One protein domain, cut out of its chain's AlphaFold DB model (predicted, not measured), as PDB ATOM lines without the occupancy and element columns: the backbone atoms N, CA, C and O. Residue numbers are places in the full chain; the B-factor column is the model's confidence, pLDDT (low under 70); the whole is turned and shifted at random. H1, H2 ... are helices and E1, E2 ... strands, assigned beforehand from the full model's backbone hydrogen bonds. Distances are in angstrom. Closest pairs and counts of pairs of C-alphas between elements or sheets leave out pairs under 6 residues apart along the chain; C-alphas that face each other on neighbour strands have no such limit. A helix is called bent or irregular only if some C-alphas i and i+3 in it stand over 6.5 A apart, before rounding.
ATOM      1  N   ILE A  13      13.407 -39.297  -3.976       87.88
ATOM      2  CA  ILE A  13      13.180 -37.917  -3.502       87.88
ATOM      3  C   ILE A  13      14.294 -36.945  -3.932       87.88
ATOM      4  O   ILE A  13      14.068 -35.746  -4.032       87.88
ATOM      5  N   THR A  14      15.492 -37.461  -4.228       86.12
ATOM      6  CA  THR A  14      16.621 -36.686  -4.765       86.12
ATOM      7  C   THR A  14      16.453 -36.317  -6.241       86.12
ATOM      8  O   THR A  14      17.244 -35.536  -6.764       86.12
ATOM      9  N   ASP A  15      15.470 -36.893  -6.941       87.94
ATOM     10  CA  ASP A  15      15.101 -36.442  -8.278       87.94
ATOM     11  C   ASP A  15      14.526 -35.024  -8.202       87.94
ATOM     12  O   ASP A  15      13.698 -34.712  -7.350       87.94
ATOM     13  N   ARG A  16      14.945 -34.149  -9.120       80.00
ATOM     14  CA  ARG A  16      14.569 -32.730  -9.093       80.00
ATOM     15  C   ARG A  16      13.057 -32.513  -9.189       80.00
ATOM     16  O   ARG A  16      12.547 -31.574  -8.582       80.00
ATOM     17  N   PHE A  17      12.352 -33.324  -9.977       83.44
ATOM     18  CA  PHE A  17      10.901 -33.216 -10.102       83.44
ATOM     19  C   PHE A  17      10.223 -33.656  -8.805       83.44
ATOM     20  O   PHE A  17       9.382 -32.921  -8.293       83.44
ATOM     21  N   MET A  18      10.638 -34.791  -8.237       88.25
ATOM     22  CA  MET A  18      10.095 -35.279  -6.964       88.25
ATOM     23  C   MET A  18      10.358 -34.310  -5.817       88.25
ATOM     24  O   MET A  18       9.432 -33.977  -5.085       88.25
ATOM     25  N   PHE A  19      11.590 -33.811  -5.710       84.06
ATOM     26  CA  PHE A  19      11.977 -32.828  -4.707       84.06
ATOM     27  C   PHE A  19      11.089 -31.585  -4.797       84.06
ATOM     28  O   PHE A  19      10.436 -31.207  -3.828       84.06
ATOM     29  N   ALA A  20      10.999 -30.980  -5.986       80.81
ATOM     30  CA  ALA A  20      10.175 -29.796  -6.179       80.81
ATOM     31  C   ALA A  20       8.695 -30.074  -5.875       80.81
ATOM     32  O   ALA A  20       8.058 -29.264  -5.214       80.81
ATOM     33  N   MET A  21       8.145 -31.205  -6.320       84.94
ATOM     34  CA  MET A  21       6.741 -31.549  -6.087       84.94
ATOM     35  C   MET A  21       6.425 -31.734  -4.602       84.94
ATOM     36  O   MET A  21       5.461 -31.145  -4.121       84.94
ATOM     37  N   VAL A  22       7.236 -32.509  -3.878       86.25
ATOM     38  CA  VAL A  22       7.015 -32.811  -2.457       86.25
ATOM     39  C   VAL A  22       7.202 -31.566  -1.598       86.25
ATOM     40  O   VAL A  22       6.330 -31.242  -0.800       86.25
ATOM     41  N   PHE A  23       8.299 -30.832  -1.788       84.44
ATOM     42  CA  PHE A  23       8.642 -29.692  -0.939       84.44
ATOM     43  C   PHE A  23       7.991 -28.368  -1.371       84.44
ATOM     44  O   PHE A  23       8.138 -27.379  -0.669       84.44
ATOM     45  N   SER A  24       7.258 -28.304  -2.491       81.00
ATOM     46  CA  SER A  24       6.410 -27.126  -2.787       81.00
ATOM     47  C   SER A  24       5.035 -27.201  -2.119       81.00
ATOM     48  O   SER A  24       4.307 -26.212  -2.117       81.00
ATOM     49  N   HIS A  25       4.665 -28.365  -1.586       82.88
ATOM     50  CA  HIS A  25       3.341 -28.649  -1.048       82.88
ATOM     51  C   HIS A  25       3.479 -29.026   0.423       82.88
ATOM     52  O   HIS A  25       3.884 -30.135   0.770       82.88
ATOM     53  N   LYS A  26       3.173 -28.081   1.307       82.62
ATOM     54  CA  LYS A  26       3.368 -28.196   2.758       82.62
ATOM     55  C   LYS A  26       2.645 -29.392   3.376       82.62
ATOM     56  O   LYS A  26       3.172 -30.034   4.278       82.62
ATOM     57  N   GLU A  27       1.464 -29.708   2.869       87.62
ATOM     58  CA  GLU A  27       0.651 -30.858   3.253       87.62
ATOM     59  C   GLU A  27       1.317 -32.205   2.933       87.62
ATOM     60  O   GLU A  27       1.000 -33.208   3.569       87.62
ATOM     61  N   ILE A  28       2.258 -32.223   1.984       89.75
ATOM     62  CA  ILE A  28       3.083 -33.388   1.648       89.75
ATOM     63  C   ILE A  28       4.415 -33.321   2.408       89.75
ATOM     64  O   ILE A  28       4.844 -34.311   3.001       89.75
ATOM     65  N   ALA A  29       5.057 -32.151   2.429       86.88
ATOM     66  CA  ALA A  29       6.352 -31.935   3.065       86.88
ATOM     67  C   ALA A  29       6.321 -32.170   4.582       86.88
ATOM     68  O   ALA A  29       7.237 -32.786   5.114       86.88
ATOM     69  N   HIS A  30       5.271 -31.724   5.281       88.00
ATOM     70  CA  HIS A  30       5.152 -31.865   6.738       88.00
ATOM     71  C   HIS A  30       5.198 -33.333   7.200       88.00
ATOM     72  O   HIS A  30       6.149 -33.687   7.904       88.00
ATOM     73  N   PRO A  31       4.286 -34.228   6.764       90.50
ATOM     74  CA  PRO A  31       4.343 -35.630   7.173       90.50
ATOM     75  C   PRO A  31       5.593 -36.351   6.647       90.50
ATOM     76  O   PRO A  31       6.088 -37.267   7.304       90.50
ATOM     77  N   PHE A  32       6.136 -35.939   5.496       90.38
ATOM     78  CA  PHE A  32       7.394 -36.481   4.979       90.38
ATOM     79  C   PHE A  32       8.579 -36.156   5.903       90.38
ATOM     80  O   PHE A  32       9.352 -37.048   6.252       90.38
ATOM     81  N   LEU A  33       8.706 -34.898   6.333       87.50
ATOM     82  CA  LEU A  33       9.767 -34.452   7.233       87.50
ATOM     83  C   LEU A  33       9.651 -35.112   8.609       87.50
ATOM     84  O   LEU A  33      10.663 -35.570   9.131       87.50
ATOM     85  N   GLU A  34       8.442 -35.245   9.164       89.31
ATOM     86  CA  GLU A  34       8.239 -36.001  10.409       89.31
ATOM     87  C   GLU A  34       8.723 -37.453  10.280       89.31
ATOM     88  O   GLU A  34       9.399 -37.967  11.173       89.31
ATOM     89  N   ALA A  35       8.410 -38.116   9.160       89.56
ATOM     90  CA  ALA A  35       8.787 -39.507   8.927       89.56
ATOM     91  C   ALA A  35      10.303 -39.694   8.761       89.56
ATOM     92  O   ALA A  35      10.858 -40.661   9.277       89.56
ATOM     93  N   VAL A  36      10.976 -38.779   8.055       87.31
ATOM     94  CA  VAL A  36      12.428 -38.848   7.821       87.31
ATOM     95  C   VAL A  36      13.226 -38.461   9.066       87.31
ATOM     96  O   VAL A  36      14.250 -39.079   9.347       87.31
ATOM     97  N   LEU A  37      12.772 -37.452   9.814       84.00
ATOM     98  CA  LEU A  37      13.475 -36.941  10.994       84.00
ATOM     99  C   LEU A  37      13.134 -37.713  12.278       84.00
ATOM    100  O   LEU A  37      13.888 -37.641  13.245       84.00
ATOM    101  N   GLY A  38      12.013 -38.441  12.309       82.31
ATOM    102  CA  GLY A  38      11.561 -39.180  13.493       82.31
ATOM    103  C   GLY A  38      11.072 -38.281  14.633       82.31
ATOM    104  O   GLY A  38      11.042 -38.714  15.783       82.31
ATOM    105  N   ILE A  39      10.699 -37.036  14.330       82.06
ATOM    106  CA  ILE A  39      10.238 -36.032  15.298       82.06
ATOM    107  C   ILE A  39       8.838 -35.541  14.944       82.06
ATOM    108  O   ILE A  39       8.393 -35.654  13.802       82.06
ATOM    109  N   LYS A  40       8.154 -34.950  15.926       82.69
ATOM    110  CA  LYS A  40       6.898 -34.235  15.699       82.69
ATOM    111  C   LYS A  40       7.153 -32.759  15.430       82.69
ATOM    112  O   LYS A  40       7.763 -32.068  16.243       82.69
ATOM    113  N   ILE A  41       6.682 -32.294  14.277       82.94
ATOM    114  CA  ILE A  41       6.800 -30.905  13.843       82.94
ATOM    115  C   ILE A  41       5.510 -30.203  14.246       82.94
ATOM    116  O   ILE A  41       4.435 -30.503  13.726       82.94
ATOM    117  N   TYR A  42       5.616 -29.259  15.177       80.62
ATOM    118  CA  TYR A  42       4.459 -28.522  15.675       80.62
ATOM    119  C   TYR A  42       3.933 -27.546  14.624       80.62
ATOM    120  O   TYR A  42       2.731 -27.464  14.387       80.62
ATOM    121  N   GLU A  43       4.846 -26.833  13.973       80.81
ATOM    122  CA  GLU A  43       4.515 -25.885  12.922       80.81
ATOM    123  C   GLU A  43       5.620 -25.917  11.867       80.81
ATOM    124  O   GLU A  43       6.795 -25.721  12.164       80.81
ATOM    125  N   LEU A  44       5.234 -26.173  10.622       78.88
ATOM    126  CA  LEU A  44       6.067 -25.891   9.459       78.88
ATOM    127  C   LEU A  44       5.579 -24.542   8.938       78.88
ATOM    128  O   LEU A  44       4.405 -24.452   8.585       78.88
ATOM    129  N   ARG A  45       6.373 -23.471   8.950       76.25
ATOM    130  CA  ARG A  45       5.915 -22.201   8.358       76.25
ATOM    131  C   ARG A  45       6.078 -22.242   6.853       76.25
ATOM    132  O   ARG A  45       6.923 -22.967   6.340       76.25
ATOM    133  N   ASP A  46       5.193 -21.543   6.145       63.78
ATOM    134  CA  ASP A  46       5.359 -21.416   4.700       63.78
ATOM    135  C   ASP A  46       6.715 -20.762   4.418       63.78
ATOM    136  O   ASP A  46       7.123 -19.904   5.202       63.78
ATOM    137  N   PRO A  47       7.418 -21.175   3.349       56.75
ATOM    138  CA  PRO A  47       8.670 -20.546   2.965       56.75
ATOM    139  C   PRO A  47       8.425 -19.041   2.841       56.75
ATOM    140  O   PRO A  47       7.688 -18.609   1.948       56.75
ATOM    141  N   GLU A  48       9.002 -18.232   3.736       48.25
ATOM    142  CA  GLU A  48       9.073 -16.802   3.468       48.25
ATOM    143  C   GLU A  48       9.829 -16.662   2.141       48.25
ATOM    144  O   GLU A  48      10.889 -17.279   1.981       48.25
ATOM    145  N   PRO A  49       9.300 -15.932   1.143       43.97
ATOM    146  CA  PRO A  49      10.045 -15.680  -0.074       43.97
ATOM    147  C   PRO A  49      11.273 -14.852   0.302       43.97
ATOM    148  O   PRO A  49      11.215 -13.625   0.410       43.97
ATOM    149  N   GLU A  50      12.388 -15.539   0.534       40.38
ATOM    150  CA  GLU A  50      13.680 -14.920   0.736       40.38
ATOM    151  C   GLU A  50      13.945 -14.036  -0.486       40.38
ATOM    152  O   GLU A  50      13.789 -14.457  -1.638       40.38
ATOM    153  N   LYS A  51      14.237 -12.760  -0.216       46.62
ATOM    154  CA  LYS A  51      14.475 -11.722  -1.220       46.62
ATOM    155  C   LYS A  51      15.354 -12.265  -2.348       46.62
ATOM    156  O   LYS A  51      16.553 -12.448  -2.179       46.62
ATOM    157  N   THR A  52      14.741 -12.428  -3.515       43.88
ATOM    158  CA  THR A  52      15.417 -12.467  -4.813       43.88
ATOM    159  C   THR A  52      16.512 -13.532  -4.939       43.88
ATOM    160  O   THR A  52      17.635 -13.223  -5.326       43.88
ATOM    161  N   VAL A  53      16.196 -14.808  -4.716       46.69
ATOM    162  CA  VAL A  53      16.916 -15.852  -5.462       46.69
ATOM    163  C   VAL A  53      16.240 -15.922  -6.822       46.69
ATOM    164  O   VAL A  53      15.072 -16.297  -6.915       46.69
ATOM    165  N   GLU A  54      16.929 -15.474  -7.874       43.75
ATOM    166  CA  GLU A  54      16.464 -15.641  -9.250       43.75
ATOM    167  C   GLU A  54      15.975 -17.081  -9.423       43.75
ATOM    168  O   GLU A  54      16.756 -18.026  -9.298       43.75
ATOM    169  N   VAL A  55      14.667 -17.253  -9.652       49.31
ATOM    170  CA  VAL A  55      14.028 -18.560  -9.827       49.31
ATOM    171  C   VAL A  55      14.489 -19.119 -11.170       49.31
ATOM    172  O   VAL A  55      13.790 -19.076 -12.179       49.31
ATOM    173  N   SER A  56      15.722 -19.604 -11.200       48.22
ATOM    174  CA  SER A  56      16.287 -20.318 -12.323       48.22
ATOM    175  C   SER A  56      15.681 -21.721 -12.336       48.22
ATOM    176  O   SER A  56      15.632 -22.383 -11.297       48.22
ATOM    177  N   PRO A  57      15.286 -22.265 -13.500       49.34
ATOM    178  CA  PRO A  57      14.916 -23.679 -13.636       49.34
ATOM    179  C   PRO A  57      16.014 -24.655 -13.166       49.34
ATOM    180  O   PRO A  57      15.768 -25.857 -13.044       49.34
ATOM    181  N   PHE A  58      17.226 -24.141 -12.936       48.25
ATOM    182  CA  PHE A  58      18.401 -24.876 -12.493       48.25
ATOM    183  C   PHE A  58      18.683 -24.763 -10.987       48.25
ATOM    184  O   PHE A  58      19.436 -25.591 -10.486       48.25
ATOM    185  N   TYR A  59      18.067 -23.819 -10.264       52.03
ATOM    186  CA  TYR A  59      18.257 -23.654  -8.821       52.03
ATOM    187  C   TYR A  59      16.940 -23.290  -8.137       52.03
ATOM    188  O   TYR A  59      16.404 -22.201  -8.318       52.03
ATOM    189  N   LYS A  60      16.430 -24.222  -7.327       56.28
ATOM    190  CA  LYS A  60      15.314 -23.992  -6.408       56.28
ATOM    191  C   LYS A  60      15.741 -24.450  -5.018       56.28
ATOM    192  O   LYS A  60      15.669 -25.638  -4.718       56.28
ATOM    193  N   GLY A  61      16.232 -23.515  -4.210       57.69
ATOM    194  CA  GLY A  61      16.310 -23.716  -2.766       57.69
ATOM    195  C   GLY A  61      14.902 -23.600  -2.193       57.69
ATOM    196  O   GLY A  61      14.197 -22.645  -2.512       57.69
ATOM    197  N   ILE A  62      14.471 -24.588  -1.413       66.69
ATOM    198  CA  ILE A  62      13.245 -24.511  -0.616       66.69
ATOM    199  C   ILE A  62      13.703 -24.471   0.835       66.69
ATOM    200  O   ILE A  62      14.357 -25.410   1.287       66.69
ATOM    201  N   ARG A  63      13.390 -23.378   1.531       69.75
ATOM    202  CA  ARG A  63      13.671 -23.196   2.954       69.75
ATOM    203  C   ARG A  63      12.359 -23.270   3.711       69.75
ATOM    204  O   ARG A  63      11.430 -22.533   3.402       69.75
ATOM    205  N   TYR A  64      12.295 -24.158   4.685       70.12
ATOM    206  CA  TYR A  64      11.187 -24.215   5.619       70.12
ATOM    207  C   TYR A  64      11.697 -23.783   6.980       70.12
ATOM    208  O   TYR A  64      12.629 -24.400   7.482       70.12
ATOM    209  N   ASP A  65      11.049 -22.802   7.598       69.19
ATOM    210  CA  ASP A  65      11.277 -22.547   9.015       69.19
ATOM    211  C   ASP A  65      10.448 -23.567   9.809       69.19
ATOM    212  O   ASP A  65       9.208 -23.555   9.801       69.19
ATOM    213  N   VAL A  66      11.146 -24.520  10.428       71.31
ATOM    214  CA  VAL A  66      10.532 -25.638  11.154       71.31
ATOM    215  C   VAL A  66      10.551 -25.358  12.651       71.31
ATOM    216  O   VAL A  66      11.618 -25.320  13.258       71.31
ATOM    217  N   PHE A  67       9.372 -25.261  13.267       70.31
ATOM    218  CA  PHE A  67       9.231 -25.207  14.719       70.31
ATOM    219  C   PHE A  67       8.947 -26.605  15.259       70.31
ATOM    220  O   PHE A  67       7.859 -27.174  15.091       70.31
ATOM    221  N   VAL A  68       9.939 -27.160  15.948       72.75
ATOM    222  CA  VAL A  68       9.829 -28.458  16.611       72.75
ATOM    223  C   VAL A  68       9.429 -28.243  18.065       72.75
ATOM    224  O   VAL A  68      10.061 -27.471  18.788       72.75
ATOM    225  N   LYS A  69       8.393 -28.953  18.514       70.31
ATOM    226  CA  LYS A  69       8.049 -29.056  19.933       70.31
ATOM    227  C   LYS A  69       8.110 -30.519  20.323       70.31
ATOM    228  O   LYS A  69       7.207 -31.287  20.005       70.31
ATOM    229  N   GLU A  70       9.173 -30.899  21.014       69.50
ATOM    230  CA  GLU A  70       9.290 -32.252  21.534       69.50
ATOM    231  C   GLU A  70       8.497 -32.355  22.841       69.50
ATOM    232  O   GLU A  70       8.783 -31.644  23.809       69.50
ATOM    233  N   THR A  71       7.475 -33.209  22.862       67.38
ATOM    234  CA  THR A  71       6.707 -33.516  24.074       67.38
ATOM    235  C   THR A  71       7.116 -34.877  24.612       67.38
ATOM    236  O   THR A  71       7.037 -35.872  23.890       67.38
ATOM    237  N   GLY A  72       7.521 -34.926  25.878       67.31
ATOM    238  CA  GLY A  72       7.819 -36.167  26.576       67.31
ATOM    239  C   GLY A  72       6.572 -37.042  26.778       67.31
ATOM    240  O   GLY A  72       5.444 -36.583  26.582       67.31
ATOM    241  N   PRO A  73       6.748 -38.303  27.211       66.31
ATOM    242  CA  PRO A  73       5.658 -39.271  27.401       66.31
ATOM    243  C   PRO A  73       4.555 -38.821  28.379       66.31
ATOM    244  O   PRO A  73       3.447 -39.347  28.347       66.31
ATOM    245  N   SER A  74       4.855 -37.858  29.250       75.00
ATOM    246  CA  SER A  74       3.957 -37.241  30.239       75.00
ATOM    247  C   SER A  74       3.296 -35.936  29.750       75.00
ATOM    248  O   SER A  74       2.528 -35.324  30.492       75.00
ATOM    249  N   GLY A  75       3.613 -35.477  28.533       66.50
ATOM    250  CA  GLY A  75       3.184 -34.182  27.995       66.50
ATOM    251  C   GLY A  75       4.082 -32.992  28.365       66.50
ATOM    252  O   GLY A  75       3.754 -31.859  28.012       66.50
ATOM    253  N   GLU A  76       5.209 -33.213  29.047       68.00
ATOM    254  CA  GLU A  76       6.190 -32.156  29.331       68.00
ATOM    255  C   GLU A  76       6.919 -31.684  28.061       68.00
ATOM    256  O   GLU A  76       7.193 -32.467  27.157       68.00
ATOM    257  N   MET A  77       7.236 -30.391  27.969       62.09
ATOM    258  CA  MET A  77       8.014 -29.857  26.847       62.09
ATOM    259  C   MET A  77       9.494 -30.152  27.083       62.09
ATOM    260  O   MET A  77      10.074 -29.638  28.038       62.09
ATOM    261  N   LEU A  78      10.099 -30.962  26.216       59.25
ATOM    262  CA  LEU A  78      11.498 -31.353  26.341       59.25
ATOM    263  C   LEU A  78      12.410 -30.298  25.714       59.25
ATOM    264  O   LEU A  78      13.309 -29.805  26.396       59.25
ATOM    265  N   ARG A  79      12.188 -29.926  24.441       61.50
ATOM    266  CA  ARG A  79      13.027 -28.963  23.700       61.50
ATOM    267  C   ARG A  79      12.267 -28.281  22.556       61.50
ATOM    268  O   ARG A  79      11.345 -28.861  21.982       61.50
ATOM    269  N   SER A  80      12.702 -27.068  22.216       60.16
ATOM    270  CA  SER A  80      12.351 -26.354  20.984       60.16
ATOM    271  C   SER A  80      13.627 -25.898  20.287       60.16
ATOM    272  O   SER A  80      14.514 -25.350  20.946       60.16
ATOM    273  N   PHE A  81      13.728 -26.128  18.984       62.44
ATOM    274  CA  PHE A  81      14.820 -25.633  18.154       62.44
ATOM    275  C   PHE A  81      14.305 -25.360  16.744       62.44
ATOM    276  O   PHE A  81      13.399 -26.054  16.273       62.44
ATOM    277  N   ASP A  82      14.897 -24.354  16.112       57.00
ATOM    278  CA  ASP A  82      14.618 -23.982  14.732       57.00
ATOM    279  C   ASP A  82      15.556 -24.780  13.815       57.00
ATOM    280  O   ASP A  82      16.743 -24.945  14.117       57.00
ATOM    281  N   ILE A  83      15.015 -25.327  12.725       60.50
ATOM    282  CA  ILE A  83      15.810 -25.927  11.646       60.50
ATOM    283  C   ILE A  83      15.804 -24.917  10.498       60.50
ATOM    284  O   ILE A  83      14.738 -24.663   9.938       60.50
ATOM    285  N   GLU A  84      16.971 -24.338  10.204       52.97
ATOM    286  CA  GLU A  84      17.223 -23.465   9.043       52.97
ATOM    287  C   GLU A  84      17.892 -24.234   7.897       52.97
ATOM    288  O   GLU A  84      18.808 -25.046   8.182       52.97
TER     289      GLU A  84
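Overview. This is residues 13 to 84 of the 84 residues of an uncharacterized protein of Fibrobacter sp. UWB8 (UniProt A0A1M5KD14). The model is a long, loose shape: a narrow antiparallel sheet of three strands has helix H2 over one face, chiefly over E1, and no named helix over its other face. H1 is set off the sheet, joined to H2 at nearly a right angle, while the link of residues 45 to 65 reaches far from the sheet and the turn between E2 and E3 makes the other end of the long axis. The printed part has 72 residues, with two named helices and three named strands in the order H1, H2, E1, E2, E3; the sheet's order is E1, E2, E3, and the class is mixed, helices and strands. The whole is loose, with a radius of gyration of the C-alphas of 14.3 A, and elongated, spanning 47 by 25 by 16 A.

Arrangement. Start at H1, residues 16 to 23, which is not on the sheet. H2, residues 26 to 37, and H1 only just touch, only at the corner by their link, with 3 pairs of C-alphas within 8 A; H2 touches H1 with residues 28 to 29 alone. The closest C-alphas are those of Phe 23 and Ala 29, 5.1 A apart, and the lines are about perpendicular, at 83 degrees. In H1 every O i to N i+4 pair is within hydrogen-bond range; in H2, 7 of 8 are. Next look at E1, residues 41 to 44, E2, residues 66 to 71, and E3, residues 77 to 83, a meander, each strand the antiparallel neighbour of the one before. H2 is on this sheet at a height of 9.7 A, over a local plane fitted to only just enough C-alphas, 6. It lies over E1 and only just over E2, on which 3 of its 12 C-alphas fall, and runs slantwise to the strands, at 42 degrees to E1 on the local plane. The closest C-alphas of H2 and E1 are those of Glu 34 and Ile 41, 6.3 A apart. In the hairpin E1 and E2, find N 67 and O 43 within hydrogen-bond range at 2.8 A; in the hairpin E2 and E3, N 78 and O 70, also at 2.8 A. The edge strands E1 and E3 are apart.

Along the chain. Find C-alpha 16 at (14.569, -32.730, -9.093); from there H1 runs 10.5 A to C-alpha 23. H2 runs 15.7 A from C-alpha 26 to C-alpha 37 and is neither bent nor irregular, but only just: C-alphas 28 and 31 are 6.1 A apart. E1 begins at C-alpha 41, at (6.800, -30.905, 13.843), and is 6.7 A long to C-alpha 44. E2 measures 15.6 A from C-alpha 66 to C-alpha 71. E3 measures 17.5 A from C-alpha 77 to C-alpha 83, at (15.810, -25.927, 11.646).

Size, cuts and confidence. Look at Ser 56 and Ser 74 for the two C-alphas farthest apart, 47.4 A. The printed part has no cut; the link from E1 to E2, 21 residues, is long, and the other links between named elements are tight. The mean pLDDT of the printed part is 71.0, and you will find values under 70 at residues 46 to 63, 65, 70 to 73 and 75 to 84.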